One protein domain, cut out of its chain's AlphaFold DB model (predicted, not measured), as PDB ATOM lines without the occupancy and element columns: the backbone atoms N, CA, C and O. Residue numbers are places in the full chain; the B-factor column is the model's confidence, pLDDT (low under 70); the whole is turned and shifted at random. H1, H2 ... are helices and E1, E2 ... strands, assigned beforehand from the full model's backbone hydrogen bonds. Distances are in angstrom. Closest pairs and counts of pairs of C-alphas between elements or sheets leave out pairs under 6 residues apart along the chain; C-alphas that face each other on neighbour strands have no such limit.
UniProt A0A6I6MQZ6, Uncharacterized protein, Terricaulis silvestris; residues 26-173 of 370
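Overview. This is residues 26 to 173 of the 370 residues of an uncharacterized protein of Terricaulis silvestris (UniProt A0A6I6MQZ6). Picture a sandwich of two antiparallel sheets whose strands run nearly along the same line: E1, E2, E7, E8 and E9 make one layer, E3, E4, E5 and E6 the other. The layers come closest along E1, E3 and E4 and stay farther apart at E7, E8 and E9; H2 grazes both sheets, H1 the five-stranded one, and the loop of residues 90 to 104 reaches out at one end. The printed part has 148 residues, with nine strands and two short helices in the order E1 E2 H1 E3 E4 E5 E6 E7 E8 E9 H2; it is mostly strand, though under half of the residues are in named elements. It is compact, with a radius of gyration of the C-alphas of 14.9 A, and elongated, spanning 47 by 30 by 29 A.

Arrangement. Start with E1, residues 26 to 34, and E2, residues 37 to 46, an antiparallel hairpin; look for N 30 and O 41 at 2.9 A. E2 is also the antiparallel neighbour of E7, residues 132 to 138, with N 40 and O 135 at 2.8 A. A meander, each strand the antiparallel neighbour of the one before, runs from E7 through E8, residues 141 to 147, to E9, residues 161 to 165; N 136 and O 143 are 2.9 A apart, N 146 and O 162 2.9 A. This sheet is twisted. The second sheet is another meander: E3, residues 74 to 76, E4, residues 82 to 89, E5, residues 105 to 111, and E6, residues 114 to 117. Check N 75 and O 83 at 3.0 A, N 86 and O 108 at 2.8 A, and N 111 and O 114 at 2.8 A. The closest C-alphas of E1 and E3 are Cys 33 and Cys 75, 5.6 A apart. E5 and E7 are apart. H1, residues 58 to 61, and H2, residues 168 to 171, are too short for an O i to N i+4 pair.

Along the chain. Find C-alpha 26 at (-41.089, 10.952, -1.613); E1 runs 27.0 A from there, and E2 29.6 A. E4 measures 22.3 A, E5 20.2 A, E8 19.8 A, E7 17.4 A and E9 13.4 A. E6 is 9.4 A, E3 7.0 A. H2 ends at C-alpha 171, (-30.337, 41.042, -0.054).

Size, cuts and confidence. The farthest C-alphas, Asp 79 and Tyr 96, are 47.1 A apart. The printed part has no cut. The links E2 to H1, H1 to E3, E4 to E5, E6 to E7 and E8 to E9 are long. Mean pLDDT of the printed part is 79.3; it is under 70 at residue 47 and residues 88 to 105, 119 to 130, 150 to 155 and 172 to 173.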
ATOM      1  N   TRP A  26     -42.254  10.268  -1.071       74.50
ATOM      2  CA  TRP A  26     -41.089  10.952  -1.613       74.50
ATOM      3  C   TRP A  26     -41.384  12.425  -1.844       74.50
ATOM      4  O   TRP A  26     -42.485  12.799  -2.252       74.50
ATOM      5  N   MET A  27     -40.378  13.264  -1.611       76.69
ATOM      6  CA  MET A  27     -40.439  14.681  -1.939       76.69
ATOM      7  C   MET A  27     -39.672  14.949  -3.222       76.69
ATOM      8  O   MET A  27     -38.529  14.531  -3.387       76.69
ATOM      9  N   TYR A  28     -40.290  15.730  -4.089       84.00
ATOM     10  CA  TYR A  28     -39.778  16.108  -5.389       84.00
ATOM     11  C   TYR A  28     -39.643  17.619  -5.453       84.00
ATOM     12  O   TYR A  28     -40.476  18.361  -4.929       84.00
ATOM     13  N   GLY A  29     -38.597  18.069  -6.133       87.06
ATOM     14  CA  GLY A  29     -38.368  19.462  -6.465       87.06
ATOM     15  C   GLY A  29     -38.143  19.595  -7.964       87.06
ATOM     16  O   GLY A  29     -37.504  18.738  -8.570       87.06
ATOM     17  N   ALA A  30     -38.671  20.652  -8.571       90.56
ATOM     18  CA  ALA A  30     -38.415  20.953  -9.971       90.56
ATOM     19  C   ALA A  30     -38.282  22.454 -10.200       90.56
ATOM     20  O   ALA A  30     -39.067  23.237  -9.661       90.56
ATOM     21  N   VAL A  31     -37.338  22.855 -11.047       93.00
ATOM     22  CA  VAL A  31     -37.157  24.248 -11.456       93.00
ATOM     23  C   VAL A  31     -37.504  24.458 -12.932       93.00
ATOM     24  O   VAL A  31     -37.220  23.627 -13.790       93.00
ATOM     25  N   VAL A  32     -38.140  25.588 -13.244       96.88
ATOM     26  CA  VAL A  32     -38.369  26.059 -14.618       96.88
ATOM     27  C   VAL A  32     -38.050  27.546 -14.732       96.88
ATOM     28  O   VAL A  32     -38.309  28.305 -13.799       96.88
ATOM     29  N   CYS A  33     -37.537  27.970 -15.888       97.25
ATOM     30  CA  CYS A  33     -37.245  29.371 -16.204       97.25
ATOM     31  C   CYS A  33     -38.075  29.832 -17.412       97.25
ATOM     32  O   CYS A  33     -38.332  29.054 -18.333       97.25
ATOM     33  N   GLN A  34     -38.453  31.110 -17.422       97.31
ATOM     34  CA  GLN A  34     -38.986  31.819 -18.585       97.31
ATOM     35  C   GLN A  34     -38.535  33.272 -18.529       97.31
ATOM     36  O   GLN A  34     -38.980  34.026 -17.658       97.31
ATOM     37  N   GLY A  35     -37.685  33.672 -19.470       96.25
ATOM     38  CA  GLY A  35     -37.110  35.005 -19.447       96.25
ATOM     39  C   GLY A  35     -36.195  35.190 -18.239       96.25
ATOM     40  O   GLY A  35     -35.267  34.420 -17.997       96.25
ATOM     41  N   ASP A  36     -36.520  36.191 -17.434       96.62
ATOM     42  CA  ASP A  36     -35.854  36.569 -16.188       96.62
ATOM     43  C   ASP A  36     -36.578  36.052 -14.929       96.62
ATOM     44  O   ASP A  36     -36.290  36.482 -13.808       96.62
ATOM     45  N   ARG A  37     -37.540  35.136 -15.105       97.31
ATOM     46  CA  ARG A  37     -38.346  34.559 -14.024       97.31
ATOM     47  C   ARG A  37     -38.094  33.069 -13.907       97.31
ATOM     48  O   ARG A  37     -37.976  32.368 -14.910       97.31
ATOM     49  N   ALA A  38     -38.063  32.579 -12.676       97.62
ATOM     50  CA  ALA A  38     -38.008  31.157 -12.387       97.62
ATOM     51  C   ALA A  38     -39.104  30.770 -11.410       97.62
ATOM     52  O   ALA A  38     -39.537  31.560 -10.568       97.62
ATOM     53  N   MET A  39     -39.532  29.524 -11.525       97.50
ATOM     54  CA  MET A  39     -40.385  28.883 -10.550       97.50
ATOM     55  C   MET A  39     -39.742  27.583 -10.102       97.50
ATOM     56  O   MET A  39     -39.451  26.719 -10.927       97.50
ATOM     57  N   VAL A  40     -39.589  27.442  -8.793       95.19
ATOM     58  CA  VAL A  40     -39.270  26.178  -8.138       95.19
ATOM     59  C   VAL A  40     -40.549  25.628  -7.539       95.19
ATOM     60  O   VAL A  40     -41.245  26.345  -6.824       95.19
ATOM     61  N   ARG A  41     -40.865  24.376  -7.836       91.62
ATOM     62  CA  ARG A  41     -42.061  23.681  -7.362       91.62
ATOM     63  C   ARG A  41     -41.634  22.515  -6.498       91.62
ATOM     64  O   ARG A  41     -40.669  21.831  -6.840       91.62
ATOM     65  N   PHE A  42     -42.377  22.275  -5.435       88.19
ATOM     66  CA  PHE A  42     -42.202  21.121  -4.570       88.19
ATOM     67  C   PHE A  42     -43.461  20.271  -4.634       88.19
ATOM     68  O   PHE A  42     -44.540  20.819  -4.837       88.19
ATOM     69  N   ALA A  43     -43.307  18.955  -4.524       85.50
ATOM     70  CA  ALA A  43     -44.425  18.029  -4.431       85.50
ATOM     71  C   ALA A  43     -44.069  16.804  -3.602       85.50
ATOM     72  O   ALA A  43     -42.934  16.341  -3.635       85.50
ATOM     73  N   ALA A  44     -45.050  16.263  -2.888       81.12
ATOM     74  CA  ALA A  44     -44.967  14.949  -2.268       81.12
ATOM     75  C   ALA A  44     -45.717  13.932  -3.139       81.12
ATOM     76  O   ALA A  44     -46.846  14.204  -3.560       81.12
ATOM     77  N   ALA A  45     -45.120  12.772  -3.398       78.88
ATOM     78  CA  ALA A  45     -45.793  11.659  -4.060       78.88
ATOM     79  C   ALA A  45     -45.266  10.319  -3.562       78.88
ATOM     80  O   ALA A  45     -44.120  10.212  -3.134       78.88
ATOM     81  N   TYR A  46     -46.117   9.300  -3.604       79.44
ATOM     82  CA  TYR A  46     -45.701   7.949  -3.266       79.44
ATOM     83  C   TYR A  46     -44.741   7.385  -4.323       79.44
ATOM     84  O   TYR A  46     -44.774   7.818  -5.473       79.44
ATOM     85  N   ASN A  47     -43.893   6.430  -3.941       69.69
ATOM     86  CA  ASN A  47     -42.904   5.756  -4.798       69.69
ATOM     87  C   ASN A  47     -43.452   5.259  -6.154       69.69
ATOM     88  O   ASN A  47     -42.718   5.247  -7.137       69.69
ATOM     89  N   GLU A  48     -44.735   4.904  -6.242       73.88
ATOM     90  CA  GLU A  48     -45.369   4.450  -7.493       73.88
ATOM     91  C   GLU A  48     -46.173   5.540  -8.226       73.88
ATOM     92  O   GLU A  48     -46.790   5.291  -9.263       73.88
ATOM     93  N   THR A  49     -46.188   6.770  -7.706       77.12
ATOM     94  CA  THR A  49     -46.982   7.884  -8.239       77.12
ATOM     95  C   THR A  49     -46.082   9.020  -8.715       77.12
ATOM     96  O   THR A  49     -45.193   9.482  -8.006       77.12
ATOM     97  N   ALA A  50     -46.339   9.531  -9.921       81.62
ATOM     98  CA  ALA A  50     -45.636  10.710 -10.417       81.62
ATOM     99  C   ALA A  50     -45.966  11.953  -9.562       81.62
ATOM    100  O   ALA A  50     -47.134  12.146  -9.208       81.62
ATOM    101  N   PRO A  51     -44.990  12.837  -9.273       84.81
ATOM    102  CA  PRO A  51     -45.262  14.067  -8.542       84.81
ATOM    103  C   PRO A  51     -46.231  14.962  -9.309       84.81
ATOM    104  O   PRO A  51     -46.037  15.271 -10.489       84.81
ATOM    105  N   VAL A  52     -47.265  15.419  -8.612       88.75
ATOM    106  CA  VAL A  52     -48.213  16.409  -9.116       88.75
ATOM    107  C   VAL A  52     -47.859  17.738  -8.478       88.75
ATOM    108  O   VAL A  52     -47.990  17.875  -7.275       88.75
ATOM    109  N   PHE A  53     -47.428  18.715  -9.272       88.31
ATOM    110  CA  PHE A  53     -47.099  20.045  -8.760       88.31
ATOM    111  C   PHE A  53     -48.314  20.966  -8.821       88.31
ATOM    112  O   PHE A  53     -48.844  21.239  -9.906       88.31
ATOM    113  N   SER A  54     -48.724  21.504  -7.678       89.69
ATOM    114  CA  SER A  54     -49.807  22.490  -7.634       89.69
ATOM    115  C   SER A  54     -49.386  23.835  -8.237       89.69
ATOM    116  O   SER A  54     -48.361  24.410  -7.870       89.69
ATOM    117  N   ALA A  55     -50.201  24.381  -9.143       93.00
ATOM    118  CA  ALA A  55     -49.964  25.714  -9.691       93.00
ATOM    119  C   ALA A  55     -50.197  26.798  -8.615       93.00
ATOM    120  O   ALA A  55     -51.202  26.729  -7.901       93.00
ATOM    121  N   PRO A  56     -49.327  27.820  -8.517       93.75
ATOM    122  CA  PRO A  56     -49.563  28.947  -7.623       93.75
ATOM    123  C   PRO A  56     -50.756  29.793  -8.115       93.75
ATOM    124  O   PRO A  56     -51.227  29.620  -9.245       93.75
ATOM    125  N   PRO A  57     -51.253  30.755  -7.311       95.19
ATOM    126  CA  PRO A  57     -52.336  31.643  -7.721       95.19
ATOM    127  C   PRO A  57     -52.041  32.321  -9.063       95.19
ATOM    128  O   PRO A  57     -50.925  32.787  -9.304       95.19
ATOM    129  N   ALA A  58     -53.057  32.438  -9.924       94.12
ATOM    130  CA  ALA A  58     -52.901  32.923 -11.301       94.12
ATOM    131  C   ALA A  58     -52.211  34.299 -11.407       94.12
ATOM    132  O   ALA A  58     -51.473  34.552 -12.359       94.12
ATOM    133  N   ALA A  59     -52.406  35.167 -10.407       94.06
ATOM    134  CA  ALA A  59     -51.755  36.476 -10.314       94.06
ATOM    135  C   ALA A  59     -50.215  36.393 -10.247       94.06
ATOM    136  O   ALA A  59     -49.522  37.330 -10.654       94.06
ATOM    137  N   VAL A  60     -49.689  35.278  -9.740       95.19
ATOM    138  CA  VAL A  60     -48.260  35.015  -9.561       95.19
ATOM    139  C   VAL A  60     -47.720  34.091 -10.657       95.19
ATOM    140  O   VAL A  60     -46.656  34.373 -11.214       95.19
ATOM    141  N   ASP A  61     -48.469  33.038 -11.005       95.44
ATOM    142  CA  ASP A  61     -48.051  32.001 -11.958       95.44
ATOM    143  C   ASP A  61     -47.598  32.581 -13.308       95.44
ATOM    144  O   ASP A  61     -46.500  32.306 -13.794       95.44
ATOM    145  N   ARG A  62     -48.451  33.421 -13.913       93.94
ATOM    146  CA  ARG A  62     -48.265  33.989 -15.262       93.94
ATOM    147  C   ARG A  62     -47.809  32.952 -16.309       93.94
ATOM    148  O   ARG A  62     -47.042  33.281 -17.208       93.94
ATOM    149  N   GLY A  63     -48.285  31.709 -16.200       94.50
ATOM    150  CA  GLY A  63     -47.999  30.636 -17.152       94.50
ATOM    151  C   GLY A  63     -46.741  29.815 -16.871       94.50
ATOM    152  O   GLY A  63     -46.533  28.828 -17.577       94.50
ATOM    153  N   LEU A  64     -45.951  30.142 -15.838       95.75
ATOM    154  CA  LEU A  64     -44.771  29.354 -15.463       95.75
ATOM    155  C   LEU A  64     -45.147  27.890 -15.188       95.75
ATOM    156  O   LEU A  64     -44.387  26.997 -15.554       95.75
ATOM    157  N   SER A  65     -46.322  27.623 -14.597       95.31
ATOM    158  CA  SER A  65     -46.817  26.281 -14.241       95.31
ATOM    159  C   SER A  65     -46.993  25.353 -15.437       95.31
ATOM    160  O   SER A  65     -46.884  24.133 -15.299       95.31
ATOM    161  N   ARG A  66     -47.186  25.926 -16.626       95.50
ATOM    162  CA  ARG A  66     -47.408  25.193 -17.878       95.50
ATOM    163  C   ARG A  66     -46.116  24.831 -18.598       95.50
ATOM    164  O   ARG A  66     -46.156  24.082 -19.570       95.50
ATOM    165  N   ILE A  67     -44.982  25.368 -18.153       96.00
ATOM    166  CA  ILE A  67     -43.681  25.048 -18.733       96.00
ATOM    167  C   ILE A  67     -43.329  23.613 -18.364       96.00
ATOM    168  O   ILE A  67     -43.376  23.240 -17.189       96.00
ATOM    169  N   ALA A  68     -42.982  22.823 -19.380       91.94
ATOM    170  CA  ALA A  68     -42.516  21.459 -19.204       91.94
ATOM    171  C   ALA A  68     -41.161  21.445 -18.485       91.94
ATOM    172  O   ALA A  68     -40.236  22.164 -18.872       91.94
ATOM    173  N   ILE A  69     -41.044  20.599 -17.466       89.12
ATOM    174  CA  ILE A  69     -39.791  20.361 -16.751       89.12
ATOM    175  C   ILE A  69     -38.897  19.524 -17.671       89.12
ATOM    176  O   ILE A  69     -39.246  18.397 -18.014       89.12
ATOM    177  N   ARG A  70     -37.775  20.098 -18.121       81.38
ATOM    178  CA  ARG A  70     -36.771  19.388 -18.936       81.38
ATOM    179  C   ARG A  70     -35.656  18.809 -18.075       81.38
ATOM    180  O   ARG A  70     -35.254  17.675 -18.288       81.38
ATOM    181  N   ASP A  71     -35.200  19.607 -17.116       79.38
ATOM    182  CA  ASP A  71     -34.264  19.235 -16.066       79.38
ATOM    183  C   ASP A  71     -34.868  19.732 -14.741       79.38
ATOM    184  O   ASP A  71     -35.141  20.928 -14.618       79.38
ATOM    185  N   PRO A  72     -35.160  18.848 -13.773       82.75
ATOM    186  CA  PRO A  72     -35.741  19.252 -12.495       82.75
ATOM    187  C   PRO A  72     -34.765  20.050 -11.616       82.75
ATOM    188  O   PRO A  72     -35.209  20.786 -10.736       82.75
ATOM    189  N   SER A  73     -33.458  19.937 -11.855       81.00
ATOM    190  CA  SER A  73     -32.406  20.498 -11.005       81.00
ATOM    191  C   SER A  73     -31.859  21.831 -11.508       81.00
ATOM    192  O   SER A  73     -31.305  22.597 -10.720       81.00
ATOM    193  N   THR A  74     -31.993  22.148 -12.798       86.81
ATOM    194  CA  THR A  74     -31.429  23.383 -13.354       86.81
ATOM    195  C   THR A  74     -32.327  24.059 -14.379       86.81
ATOM    196  O   THR A  74     -33.013  23.431 -15.183       86.81
ATOM    197  N   CYS A  75     -32.291  25.389 -14.383       93.25
ATOM    198  CA  CYS A  75     -32.730  26.189 -15.518       93.25
ATOM    199  C   CYS A  75     -31.866  27.444 -15.651       93.25
ATOM    200  O   CYS A  75     -31.149  27.826 -14.729       93.25
ATOM    201  N   THR A  76     -31.889  28.080 -16.820       95.62
ATOM    202  CA  THR A  76     -31.074  29.270 -17.106       95.62
ATOM    203  C   THR A  76     -31.985  30.436 -17.470       95.62
ATOM    204  O   THR A  76     -32.905  30.264 -18.271       95.62
ATOM    205  N   PHE A  77     -31.748  31.597 -16.860       96.44
ATOM    206  CA  PHE A  77     -32.378  32.858 -17.249       96.44
ATOM    207  C   PHE A  77     -31.858  33.341 -18.609       96.44
ATOM    208  O   PHE A  77     -30.782  32.937 -19.050       96.44
ATOM    209  N   ASP A  78     -32.564  34.277 -19.245       96.19
ATOM    210  CA  ASP A  78     -32.131  34.884 -20.517       96.19
ATOM    211  C   ASP A  78     -30.765  35.595 -20.417       96.19
ATOM    212  O   ASP A  78     -30.048  35.708 -21.409       96.19
ATOM    213  N   ASP A  79     -30.379  36.049 -19.220       93.94
ATOM    214  CA  ASP A  79     -29.083  36.692 -18.958       93.94
ATOM    215  C   ASP A  79     -27.932  35.705 -18.676       93.94
ATOM    216  O   ASP A  79     -26.808  36.122 -18.389       93.94
ATOM    217  N   GLY A  80     -28.196  34.398 -18.755       94.56
ATOM    218  CA  GLY A  80     -27.209  33.337 -18.564       94.56
ATOM    219  C   GLY A  80     -26.974  32.923 -17.109       94.56
ATOM    220  O   GLY A  80     -26.238  31.964 -16.869       94.56
ATOM    221  N   ARG A  81     -27.590  33.586 -16.121       92.88
ATOM    222  CA  ARG A  81     -27.543  33.106 -14.731       92.88
ATOM    223  C   ARG A  81     -28.324  31.798 -14.605       92.88
ATOM    224  O   ARG A  81     -29.438  31.664 -15.110       92.88
ATOM    225  N   VAL A  82     -27.746  30.844 -13.884       90.62
ATOM    226  CA  VAL A  82     -28.345  29.525 -13.647       90.62
ATOM    227  C   VAL A  82     -29.103  29.538 -12.327       90.62
ATOM    228  O   VAL A  82     -28.549  29.940 -11.306       90.62
ATOM    229  N   VAL A  83     -30.350  29.080 -12.337       91.38
ATOM    230  CA  VAL A  83     -31.078  28.703 -11.124       91.38
ATOM    231  C   VAL A  83     -30.893  27.214 -10.932       91.38
ATOM    232  O   VAL A  83     -31.202  26.426 -11.827       91.38
ATOM    233  N   HIS A  84     -30.388  26.839  -9.767       87.38
ATOM    234  CA  HIS A  84     -30.065  25.460  -9.471       87.38
ATOM    235  C   HIS A  84     -30.731  25.017  -8.175       87.38
ATOM    236  O   HIS A  84     -30.599  25.665  -7.132       87.38
ATOM    237  N   LEU A  85     -31.472  23.923  -8.285       83.81
ATOM    238  CA  LEU A  85     -32.134  23.223  -7.210       83.81
ATOM    239  C   LEU A  85     -31.394  21.918  -6.951       83.81
ATOM    240  O   LEU A  85     -31.552  20.941  -7.682       83.81
ATOM    241  N   ALA A  86     -30.636  21.918  -5.870       78.50
ATOM    242  CA  ALA A  86     -30.031  20.725  -5.333       78.50
ATOM    243  C   ALA A  86     -31.036  19.992  -4.452       78.50
ATOM    244  O   ALA A  86     -31.728  20.613  -3.635       78.50
ATOM    245  N   HIS A  87     -31.079  18.671  -4.569       72.69
ATOM    246  CA  HIS A  87     -31.913  17.811  -3.742       72.69
ATOM    247  C   HIS A  87     -31.036  16.740  -3.114       72.69
ATOM    248  O   HIS A  87     -30.302  16.025  -3.786       72.69
ATOM    249  N   THR A  88     -31.093  16.645  -1.793       63.19
ATOM    250  CA  THR A  88     -30.479  15.547  -1.062       63.19
ATOM    251  C   THR A  88     -31.566  14.875  -0.254       63.19
ATOM    252  O   THR A  88     -32.216  15.499   0.589       63.19
ATOM    253  N   MET A  89     -31.735  13.583  -0.483       59.16
ATOM    254  CA  MET A  89     -32.387  12.744   0.500       59.16
ATOM    255  C   MET A  89     -31.439  12.592   1.670       59.16
ATOM    256  O   MET A  89     -30.313  12.115   1.508       59.16
ATOM    257  N   LEU A  90     -31.874  13.008   2.852       56.62
ATOM    258  CA  LEU A  90     -31.210  12.509   4.034       56.62
ATOM    259  C   LEU A  90     -31.551  11.023   4.094       56.62
ATOM    260  O   LEU A  90     -32.715  10.647   3.948       56.62
ATOM    261  N   ALA A  91     -30.537  10.182   4.282       52.25
ATOM    262  CA  ALA A  91     -30.723   8.770   4.596       52.25
ATOM    263  C   ALA A  91     -31.283   8.614   6.025       52.25
ATOM    264  O   ALA A  91     -30.800   7.803   6.813       52.25
ATOM    265  N   ASP A  92     -32.279   9.430   6.366       49.00
ATOM    266  CA  ASP A  92     -33.086   9.284   7.550       49.00
ATOM    267  C   ASP A  92     -33.856   8.001   7.329       49.00
ATOM    268  O   ASP A  92     -34.765   7.909   6.501       49.00
ATOM    269  N   ALA A  93     -33.441   6.989   8.066       44.97
ATOM    270  CA  ALA A  93     -34.281   5.868   8.378       44.97
ATOM    271  C   ALA A  93     -35.710   6.330   8.626       44.97
ATOM    272  O   ALA A  93     -35.944   7.151   9.514       44.97
ATOM    273  N   THR A  94     -36.676   5.801   7.888       45.62
ATOM    274  CA  THR A  94     -38.062   5.924   8.307       45.62
ATOM    275  C   THR A  94     -38.170   5.179   9.639       45.62
ATOM    276  O   THR A  94     -37.966   3.965   9.669       45.62
ATOM    277  N   PRO A  95     -38.428   5.863  10.774       38.25
ATOM    278  CA  PRO A  95     -38.331   5.216  12.078       38.25
ATOM    279  C   PRO A  95     -39.314   4.048  12.219       38.25
ATOM    280  O   PRO A  95     -39.108   3.208  13.066       38.25
ATOM    281  N   TYR A  96     -40.341   3.928  11.375       44.19
ATOM    282  CA  TYR A  96     -41.394   2.915  11.500       44.19
ATOM    283  C   TYR A  96     -41.341   1.800  10.441       44.19
ATOM    284  O   TYR A  96     -42.365   1.188  10.132       44.19
ATOM    285  N   GLY A  97     -40.170   1.519   9.861       46.47
ATOM    286  CA  GLY A  97     -40.077   0.606   8.717       46.47
ATOM    287  C   GLY A  97     -40.961   1.040   7.557       46.47
ATOM    288  O   GLY A  97     -41.307   2.216   7.442       46.47
ATOM    289  N   MET A  98     -41.356   0.090   6.703       41.84
ATOM    290  CA  MET A  98     -42.190   0.383   5.531       41.84
ATOM    291  C   MET A  98     -43.532   1.069   5.894       41.84
ATOM    292  O   MET A  98     -44.189   1.606   5.020       41.84
ATOM    293  N   ALA A  99     -43.940   1.161   7.166       39.94
ATOM    294  CA  ALA A  99     -45.225   1.721   7.597       39.94
ATOM    295  C   ALA A  99     -45.299   3.271   7.669       39.94
ATOM    296  O   ALA A  99     -45.797   3.822   8.651       39.94
ATOM    297  N   GLY A 100     -44.868   3.988   6.624       47.62
ATOM    298  CA  GLY A 100     -45.308   5.378   6.394       47.62
ATOM    299  C   GLY A 100     -44.446   6.496   6.993       47.62
ATOM    300  O   GLY A 100     -44.956   7.574   7.305       47.62
ATOM    301  N   GLY A 101     -43.138   6.282   7.154       53.38
ATOM    302  CA  GLY A 101     -42.220   7.394   7.410       53.38
ATOM    303  C   GLY A 101     -41.990   8.231   6.147       53.38
ATOM    304  O   GLY A 101     -41.805   7.690   5.063       53.38
ATOM    305  N   ILE A 102     -41.972   9.557   6.285       56.00
ATOM    306  CA  ILE A 102     -41.571  10.470   5.208       56.00
ATOM    307  C   ILE A 102     -40.062  10.658   5.328       56.00
ATOM    308  O   ILE A 102     -39.603  11.152   6.364       56.00
ATOM    309  N   SER A 103     -39.299  10.274   4.303       55.91
ATOM    310  CA  SER A 103     -37.861  10.547   4.280       55.91
ATOM    311  C   SER A 103     -37.628  12.056   4.395       55.91
ATOM    312  O   SER A 103     -38.328  12.867   3.773       55.91
ATOM    313  N   SER A 104     -36.670  12.469   5.225       62.53
ATOM    314  CA  SER A 104     -36.318  13.884   5.279       62.53
ATOM    315  C   SER A 104     -35.625  14.256   3.980       62.53
ATOM    316  O   SER A 104     -34.544  13.774   3.650       62.53
ATOM    317  N   ASN A 105     -36.265  15.140   3.230       64.56
ATOM    318  CA  ASN A 105     -35.737  15.654   1.984       64.56
ATOM    319  C   ASN A 105     -35.316  17.096   2.206       64.56
ATOM    320  O   ASN A 105     -36.098  17.910   2.696       64.56
ATOM    321  N   VAL A 106     -34.076  17.403   1.848       70.81
ATOM    322  CA  VAL A 106     -33.535  18.752   1.963       70.81
ATOM    323  C   VAL A 106     -33.205  19.283   0.585       70.81
ATOM    324  O   VAL A 106     -32.613  18.597  -0.249       70.81
ATOM    325  N   PHE A 107     -33.579  20.536   0.366       76.00
ATOM    326  CA  PHE A 107     -33.345  21.232  -0.885       76.00
ATOM    327  C   PHE A 107     -32.436  22.432  -0.639       76.00
ATOM    328  O   PHE A 107     -32.569  23.124   0.376       76.00
ATOM    329  N   THR A 108     -31.536  22.688  -1.580       77.75
ATOM    330  CA  THR A 108     -30.756  23.929  -1.631       77.75
ATOM    331  C   THR A 108     -31.083  24.624  -2.940       77.75
ATOM    332  O   THR A 108     -31.042  24.007  -3.998       77.75
ATOM    333  N   LEU A 109     -31.429  25.906  -2.871       85.94
ATOM    334  CA  LEU A 109     -31.768  26.701  -4.048       85.94
ATOM    335  C   LEU A 109     -30.749  27.819  -4.204       85.94
ATOM    336  O   LEU A 109     -30.574  28.628  -3.289       85.94
ATOM    337  N   SER A 110     -30.109  27.884  -5.364       88.25
ATOM    338  CA  SER A 110     -29.105  28.893  -5.697       88.25
ATOM    339  C   SER A 110     -29.408  29.595  -7.022       88.25
ATOM    340  O   SER A 110     -30.123  29.074  -7.879       88.25
ATOM    341  N   ILE A 111     -28.883  30.814  -7.164       90.62
ATOM    342  CA  ILE A 111     -28.929  31.624  -8.384       90.62
ATOM    343  C   ILE A 111     -27.499  32.083  -8.684       90.62
ATOM    344  O   ILE A 111     -26.932  32.899  -7.954       90.62
ATOM    345  N   GLY A 112     -26.911  31.570  -9.761       87.81
ATOM    346  CA  GLY A 112     -25.517  31.811 -10.117       87.81
ATOM    347  C   GLY A 112     -24.558  31.228  -9.078       87.81
ATOM    348  O   GLY A 112     -24.403  30.016  -8.963       87.81
ATOM    349  N   ASP A 113     -23.865  32.093  -8.349       80.31
ATOM    350  CA  ASP A 113     -22.956  31.732  -7.262       80.31
ATOM    351  C   ASP A 113     -23.534  32.050  -5.881       80.31
ATOM    352  O   ASP A 113     -22.783  32.087  -4.919       80.31
ATOM    353  N   ARG A 114     -24.839  32.313  -5.759       82.31
ATOM    354  CA  ARG A 114     -25.466  32.763  -4.509       82.31
ATOM    355  C   ARG A 114     -26.543  31.801  -4.034       82.31
ATOM    356  O   ARG A 114     -27.404  31.409  -4.817       82.31
ATOM    357  N   VAL A 115     -26.551  31.483  -2.740       83.19
ATOM    358  CA  VAL A 115     -27.537  30.563  -2.145       83.19
ATOM    359  C   VAL A 115     -28.738  31.334  -1.606       83.19
ATOM    360  O   VAL A 115     -28.596  32.122  -0.675       83.19
ATOM    361  N   LEU A 116     -29.922  31.080  -2.165       85.19
ATOM    362  CA  LEU A 116     -31.188  31.698  -1.761       85.19
ATOM    363  C   LEU A 116     -31.870  30.956  -0.606       85.19
ATOM    364  O   LEU A 116     -32.392  31.594   0.309       85.19
ATOM    365  N   TYR A 117     -31.850  29.623  -0.634       81.19
ATOM    366  CA  TYR A 117     -32.341  28.781   0.460       81.19
ATOM    367  C   TYR A 117     -31.323  27.703   0.787       81.19
ATOM    368  O   TYR A 117     -30.810  27.038  -0.115       81.19
ATOM    369  N   ARG A 118     -31.087  27.510   2.084       73.12
ATOM    370  CA  ARG A 118     -30.358  26.363   2.624       73.12
ATOM    371  C   ARG A 118     -31.350  25.316   3.144       73.12
ATOM    372  O   ARG A 118     -32.532  25.600   3.330       73.12
ATOM    373  N   ARG A 119     -30.823  24.105   3.340       62.62
ATOM    374  CA  ARG A 119     -31.484  22.836   3.712       62.62
ATOM    375  C   ARG A 119     -32.662  22.949   4.693       62.62
ATOM    376  O   ARG A 119     -33.580  22.142   4.621       62.62
ATOM    377  N   ASP A 120     -32.633  23.914   5.605       56.38
ATOM    378  CA  ASP A 120     -33.582  24.109   6.705       56.38
ATOM    379  C   ASP A 120     -34.879  24.839   6.321       56.38
ATOM    380  O   ASP A 120     -35.829  24.846   7.113       56.38
ATOM    381  N   ALA A 121     -34.929  25.453   5.136       52.16
ATOM    382  CA  ALA A 121     -35.964  26.429   4.806       52.16
ATOM    383  C   ALA A 121     -37.076  25.923   3.868       52.16
ATOM    384  O   ALA A 121     -38.145  26.536   3.825       52.16
ATOM    385  N   ILE A 122     -36.844  24.841   3.115       56.16
ATOM    386  CA  ILE A 122     -37.736  24.456   2.011       56.16
ATOM    387  C   ILE A 122     -38.804  23.433   2.420       56.16
ATOM    388  O   ILE A 122     -39.930  23.538   1.948       56.16
ATOM    389  N   TRP A 123     -38.536  22.491   3.327       56.53
ATOM    390  CA  TRP A 123     -39.582  21.553   3.752       56.53
ATOM    391  C   TRP A 123     -39.257  20.904   5.101       56.53
ATOM    392  O   TRP A 123     -38.197  20.309   5.266       56.53
ATOM    393  N   ARG A 124     -40.173  21.006   6.073       54.19
ATOM    394  CA  ARG A 124     -40.089  20.318   7.371       54.19
ATOM    395  C   ARG A 124     -41.307  19.420   7.523       54.19
ATOM    396  O   ARG A 124     -42.418  19.902   7.695       54.19
ATOM    397  N   THR A 125     -41.094  18.110   7.494       47.69
ATOM    398  CA  THR A 125     -42.156  17.089   7.558       47.69
ATOM    399  C   THR A 125     -42.893  17.042   8.902       47.69
ATOM    400  O   THR A 125     -43.920  16.384   9.006       47.69
ATOM    401  N   ARG A 126     -42.404  17.734   9.941       48.06
ATOM    402  CA  ARG A 126     -42.972  17.679  11.301       48.06
ATOM    403  C   ARG A 126     -43.694  18.942  11.760       48.06
ATOM    404  O   ARG A 126     -44.280  18.926  12.837       48.06
ATOM    405  N   GLU A 127     -43.686  20.012  10.969       51.53
ATOM    406  CA  GLU A 127     -44.453  21.220  11.283       51.53
ATOM    407  C   GLU A 127     -45.658  21.299  10.341       51.53
ATOM    408  O   GLU A 127     -45.517  21.745   9.203       51.53
ATOM    409  N   PRO A 128     -46.846  20.841  10.778       47.12
ATOM    410  CA  PRO A 128     -47.970  20.623   9.881       47.12
ATOM    411  C   PRO A 128     -48.472  21.873   9.155       47.12
ATOM    412  O   PRO A 128     -49.226  21.711   8.217       47.12
ATOM    413  N   PHE A 129     -48.093  23.107   9.500       49.91
ATOM    414  CA  PHE A 129     -48.907  24.268   9.114       49.91
ATOM    415  C   PHE A 129     -48.396  25.190   8.006       49.91
ATOM    416  O   PHE A 129     -49.134  26.109   7.665       49.91
ATOM    417  N   GLN A 130     -47.215  25.002   7.407       60.78
ATOM    418  CA  GLN A 130     -46.711  25.952   6.391       60.78
ATOM    419  C   GLN A 130     -45.783  25.319   5.357       60.78
ATOM    420  O   GLN A 130     -44.674  25.782   5.098       60.78
ATOM    421  N   THR A 131     -46.256  24.260   4.727       77.31
ATOM    422  CA  THR A 131     -45.544  23.559   3.667       77.31
ATOM    423  C   THR A 131     -45.293  24.458   2.442       77.31
ATOM    424  O   THR A 131     -46.237  25.006   1.867       77.31
ATOM    425  N   LEU A 132     -44.023  24.649   2.050       84.50
ATOM    426  CA  LEU A 132     -43.626  25.497   0.917       84.50
ATOM    427  C   LEU A 132     -43.912  24.790  -0.409       84.50
ATOM    428  O   LEU A 132     -43.160  23.920  -0.819       84.50
ATOM    429  N   ALA A 133     -44.971  25.198  -1.097       89.00
ATOM    430  CA  ALA A 133     -45.391  24.604  -2.362       89.00
ATOM    431  C   ALA A 133     -44.544  25.091  -3.542       89.00
ATOM    432  O   ALA A 133     -44.220  24.347  -4.468       89.00
ATOM    433  N   THR A 134     -44.229  26.385  -3.563       92.75
ATOM    434  CA  THR A 134     -43.608  27.020  -4.725       92.75
ATOM    435  C   THR A 134     -42.782  28.232  -4.311       92.75
ATOM    436  O   THR A 134     -43.186  29.010  -3.449       92.75
ATOM    437  N   VAL A 135     -41.637  28.432  -4.961       94.75
ATOM    438  CA  VAL A 135     -40.851  29.668  -4.897       94.75
ATOM    439  C   VAL A 135     -40.838  30.304  -6.278       94.75
ATOM    440  O   VAL A 135     -40.494  29.656  -7.263       94.75
ATOM    441  N   ILE A 136     -41.179  31.585  -6.345       96.69
ATOM    442  CA  ILE A 136     -41.136  32.376  -7.575       96.69
ATOM    443  C   ILE A 136     -40.007  33.378  -7.444       96.69
ATOM    444  O   ILE A 136     -39.982  34.170  -6.504       96.69
ATOM    445  N   ILE A 137     -39.081  33.331  -8.391       96.06
ATOM    446  CA  ILE A 137     -37.916  34.204  -8.459       96.06
ATOM    447  C   ILE A 137     -38.120  35.146  -9.638       96.06
ATOM    448  O   ILE A 137     -38.379  34.708 -10.756       96.06
ATOM    449  N   GLU A 138     -37.990  36.437  -9.380       95.06
ATOM    450  CA  GLU A 138     -38.003  37.508 -10.372       95.06
ATOM    451  C   GLU A 138     -36.804  38.440 -10.112       95.06
ATOM    452  O   GLU A 138     -36.196  38.342  -9.041       95.06
ATOM    453  N   PRO A 139     -36.453  39.362 -11.030       90.75
ATOM    454  CA  PRO A 139     -35.226  40.157 -10.916       90.75
ATOM    455  C   PRO A 139     -35.050  40.887  -9.581       90.75
ATOM    456  O   PRO A 139     -33.948  40.936  -9.043       90.75
ATOM    457  N   GLU A 140     -36.142  41.425  -9.038       89.88
ATOM    458  CA  GLU A 140     -36.129  42.257  -7.830       89.88
ATOM    459  C   GLU A 140     -36.922  41.646  -6.673       89.88
ATOM    460  O   GLU A 140     -37.011  42.243  -5.597       89.88
ATOM    461  N   ARG A 141     -37.538  40.473  -6.875       93.56
ATOM    462  CA  ARG A 141     -38.389  39.880  -5.846       93.56
ATOM    463  C   ARG A 141     -38.384  38.365  -5.818       93.56
ATOM    464  O   ARG A 141     -38.286  37.703  -6.844       93.56
ATOM    465  N   VAL A 142     -38.584  37.837  -4.616       94.31
ATOM    466  CA  VAL A 142     -38.859  36.420  -4.369       94.31
ATOM    467  C   VAL A 142     -40.205  36.310  -3.674       94.31
ATOM    468  O   VAL A 142     -40.481  37.053  -2.730       94.31
ATOM    469  N   LEU A 143     -41.047  35.393  -4.144       95.56
ATOM    470  CA  LEU A 143     -42.316  35.056  -3.508       95.56
ATOM    471  C   LEU A 143     -42.278  33.603  -3.037       95.56
ATOM    472  O   LEU A 143     -41.908  32.714  -3.803       95.56
ATOM    473  N   GLU A 144     -42.682  33.368  -1.795       93.38
ATOM    474  CA  GLU A 144     -42.879  32.033  -1.226       93.38
ATOM    475  C   GLU A 144     -44.372  31.729  -1.207       93.38
ATOM    476  O   GLU A 144     -45.127  32.387  -0.495       93.38
ATOM    477  N   CYS A 145     -44.808  30.740  -1.979       92.38
ATOM    478  CA  CYS A 145     -46.178  30.252  -1.972       92.38
ATOM    479  C   CYS A 145     -46.258  28.990  -1.116       92.38
ATOM    480  O   CYS A 145     -45.573  27.999  -1.372       92.38
ATOM    481  N   ARG A 146     -47.083  29.043  -0.074       90.00
ATOM    482  CA  ARG A 146     -47.268  27.960   0.897       90.00
ATOM    483  C   ARG A 146     -48.703  27.465   0.848       90.00
ATOM    484  O   ARG A 146     -49.610  28.263   0.600       90.00
ATOM    485  N   TYR A 147     -48.913  26.177   1.099       86.25
ATOM    486  CA  TYR A 147     -50.265  25.639   1.236       86.25
ATOM    487  C   TYR A 147     -50.988  26.302   2.410       86.25
ATOM    488  O   TYR A 147     -50.393  26.533   3.462       86.25
ATOM    489  N   THR A 148     -52.267  26.635   2.224       81.56
ATOM    490  CA  THR A 148     -53.087  27.225   3.297       81.56
ATOM    491  C   THR A 148     -53.557  26.194   4.315       81.56
ATOM    492  O   THR A 148     -53.944  26.565   5.418       81.56
ATOM    493  N   GLU A 149     -53.523  24.914   3.947       77.44
ATOM    494  CA  GLU A 149     -53.911  23.796   4.796       77.44
ATOM    495  C   GLU A 149     -52.764  22.797   4.910       77.44
ATOM    496  O   GLU A 149     -52.090  22.451   3.937       77.44
ATOM    497  N   GLY A 150     -52.545  22.368   6.144       64.06
ATOM    498  CA  GLY A 150     -51.463  21.502   6.545       64.06
ATOM    499  C   GLY A 150     -51.794  20.030   6.411       64.06
ATOM    500  O   GLY A 150     -52.429  19.471   7.299       64.06
ATOM    501  N   SER A 151     -51.369  19.385   5.331       62.72
ATOM    502  CA  SER A 151     -51.456  17.930   5.214       62.72
ATOM    503  C   SER A 151     -50.233  17.398   4.481       62.72
ATOM    504  O   SER A 151     -49.865  17.907   3.421       62.72
ATOM    505  N   LEU A 152     -49.622  16.375   5.081       60.19
ATOM    506  CA  LEU A 152     -48.480  15.631   4.551       60.19
ATOM    507  C   LEU A 152     -48.886  14.620   3.468       60.19
ATOM    508  O   LEU A 152     -48.038  13.884   2.982       60.19
ATOM    509  N   GLU A 153     -50.169  14.552   3.110       69.56
ATOM    510  CA  GLU A 153     -50.620  13.687   2.026       69.56
ATOM    511  C   GLU A 153     -50.050  14.144   0.676       69.56
ATOM    512  O   GLU A 153     -49.777  15.342   0.506       69.56
ATOM    513  N   PRO A 154     -49.909  13.211  -0.290       63.16
ATOM    514  CA  PRO A 154     -49.532  13.545  -1.652       63.16
ATOM    515  C   PRO A 154     -50.328  14.723  -2.187       63.16
ATOM    516  O   PRO A 154     -51.510  14.910  -1.873       63.16
ATOM    517  N   GLU A 155     -49.674  15.522  -3.018       67.06
ATOM    518  CA  GLU A 155     -50.309  16.719  -3.541       67.06
ATOM    519  C   GLU A 155     -51.551  16.382  -4.363       67.06
ATOM    520  O   GLU A 155     -51.511  15.613  -5.323       67.06
ATOM    521  N   GLN A 156     -52.663  17.018  -4.002       73.25
ATOM    522  CA  GLN A 156     -53.858  17.027  -4.829       73.25
ATOM    523  C   GLN A 156     -53.842  18.274  -5.723       73.25
ATOM    524  O   GLN A 156     -53.565  19.373  -5.226       73.25
ATOM    525  N   PRO A 157     -54.167  18.146  -7.025       75.50
ATOM    526  CA  PRO A 157     -54.264  19.288  -7.921       75.50
ATOM    527  C   PRO A 157     -55.180  20.380  -7.358       75.50
ATOM    528  O   PRO A 157     -56.286  20.105  -6.898       75.50
ATOM    529  N   GLY A 158     -54.744  21.636  -7.460       79.81
ATOM    530  CA  GLY A 158     -55.579  22.789  -7.115       79.81
ATOM    531  C   GLY A 158     -55.640  23.118  -5.625       79.81
ATOM    532  O   GLY A 158     -56.496  23.909  -5.227       79.81
ATOM    533  N   ARG A 159     -54.735  22.564  -4.804       84.00
ATOM    534  CA  ARG A 159     -54.618  22.976  -3.403       84.00
ATOM    535  C   ARG A 159     -54.380  24.489  -3.297       84.00
ATOM    536  O   ARG A 159     -53.478  25.011  -3.960       84.00
ATOM    537  N   PRO A 160     -55.165  25.201  -2.470       87.56
ATOM    538  CA  PRO A 160     -55.006  26.635  -2.295       87.56
ATOM    539  C   PRO A 160     -53.639  26.968  -1.693       87.56
ATOM    540  O   PRO A 160     -53.161  26.328  -0.754       87.56
ATOM    541  N   GLN A 161     -53.014  27.998  -2.256       90.81
ATOM    542  CA  GLN A 161     -51.721  28.509  -1.824       90.81
ATOM    543  C   GLN A 161     -51.820  30.004  -1.531       90.81
ATOM    544  O   GLN A 161     -52.471  30.749  -2.268       90.81
ATOM    545  N   THR A 162     -51.106  30.450  -0.502       92.69
ATOM    546  CA  THR A 162     -50.898  31.872  -0.208       92.69
ATOM    547  C   THR A 162     -49.444  32.221  -0.460       92.69
ATOM    548  O   THR A 162     -48.550  31.564   0.069       92.69
ATOM    549  N   CYS A 163     -49.211  33.267  -1.254       94.31
ATOM    550  CA  CYS A 163     -47.870  33.742  -1.569       94.31
ATOM    551  C   CYS A 163     -47.506  34.970  -0.735       94.31
ATOM    552  O   CYS A 163     -48.256  35.946  -0.701       94.31
ATOM    553  N   THR A 164     -46.335  34.945  -0.106       94.38
ATOM    554  CA  THR A 164     -45.777  36.059   0.666       94.38
ATOM    555  C   THR A 164     -44.486  36.563   0.031       94.38
ATOM    556  O   THR A 164     -43.787  35.840  -0.677       94.38
ATOM    557  N   ASN A 165     -44.178  37.841   0.251       94.25
ATOM    558  CA  ASN A 165     -42.933  38.434  -0.220       94.25
ATOM    559  C   ASN A 165     -41.765  37.982   0.674       94.25
ATOM    560  O   ASN A 165     -41.785  38.210   1.882       94.25
ATOM    561  N   ALA A 166     -40.756  37.364   0.060       89.88
ATOM    562  CA  ALA A 166     -39.524  36.897   0.691       89.88
ATOM    563  C   ALA A 166     -38.270  37.557   0.083       89.88
ATOM    564  O   ALA A 166     -37.161  37.032   0.182       89.88
ATOM    565  N   SER A 167     -38.422  38.720  -0.557       89.06
ATOM    566  CA  SER A 167     -37.350  39.408  -1.300       89.06
ATOM    567  C   SER A 167     -36.190  39.859  -0.418       89.06
ATOM    568  O   SER A 167     -35.076  39.998  -0.910       89.06
ATOM    569  N   GLN A 168     -36.397  40.012   0.892       84.25
ATOM    570  CA  GLN A 168     -35.316  40.235   1.856       84.25
ATOM    571  C   GLN A 168     -34.234  39.141   1.793       84.25
ATOM    572  O   GLN A 168     -33.075  39.414   2.096       84.25
ATOM    573  N   ARG A 169     -34.575  37.928   1.328       78.75
ATOM    574  CA  ARG A 169     -33.606  36.845   1.107       78.75
ATOM    575  C   ARG A 169     -32.638  37.131  -0.042       78.75
ATOM    576  O   ARG A 169     -31.509  36.666   0.017       78.75
ATOM    577  N   LEU A 170     -33.033  37.929  -1.042       76.75
ATOM    578  CA  LEU A 170     -32.137  38.351  -2.130       76.75
ATOM    579  C   LEU A 170     -31.018  39.277  -1.629       76.75
ATOM    580  O   LEU A 170     -29.906  39.247  -2.152       76.75
ATOM    581  N   ALA A 171     -31.301  40.095  -0.611       70.19
ATOM    582  CA  ALA A 171     -30.337  41.042  -0.054       70.19
ATOM    583  C   ALA A 171     -29.296  40.369   0.861       70.19
ATOM    584  O   ALA A 171     -28.179  40.865   0.982       70.19
ATOM    585  N   GLY A 172     -29.647  39.233   1.476       63.50
ATOM    586  CA  GLY A 172     -28.772  38.440   2.348       63.50
ATOM    587  C   GLY A 172     -28.027  37.306   1.642       63.50
ATOM    588  O   GLY A 172     -27.528  36.405   2.310       63.50
ATOM    589  N   LEU A 173     -27.993  37.308   0.306       67.69
ATOM    590  CA  LEU A 173     -27.344  36.259  -0.473       67.69
ATOM    591  C   LEU A 173     -25.830  36.271  -0.256       67.69
ATOM    592  O   LEU A 173     -25.119  37.145  -0.758       67.69
TER     593      LEU A 173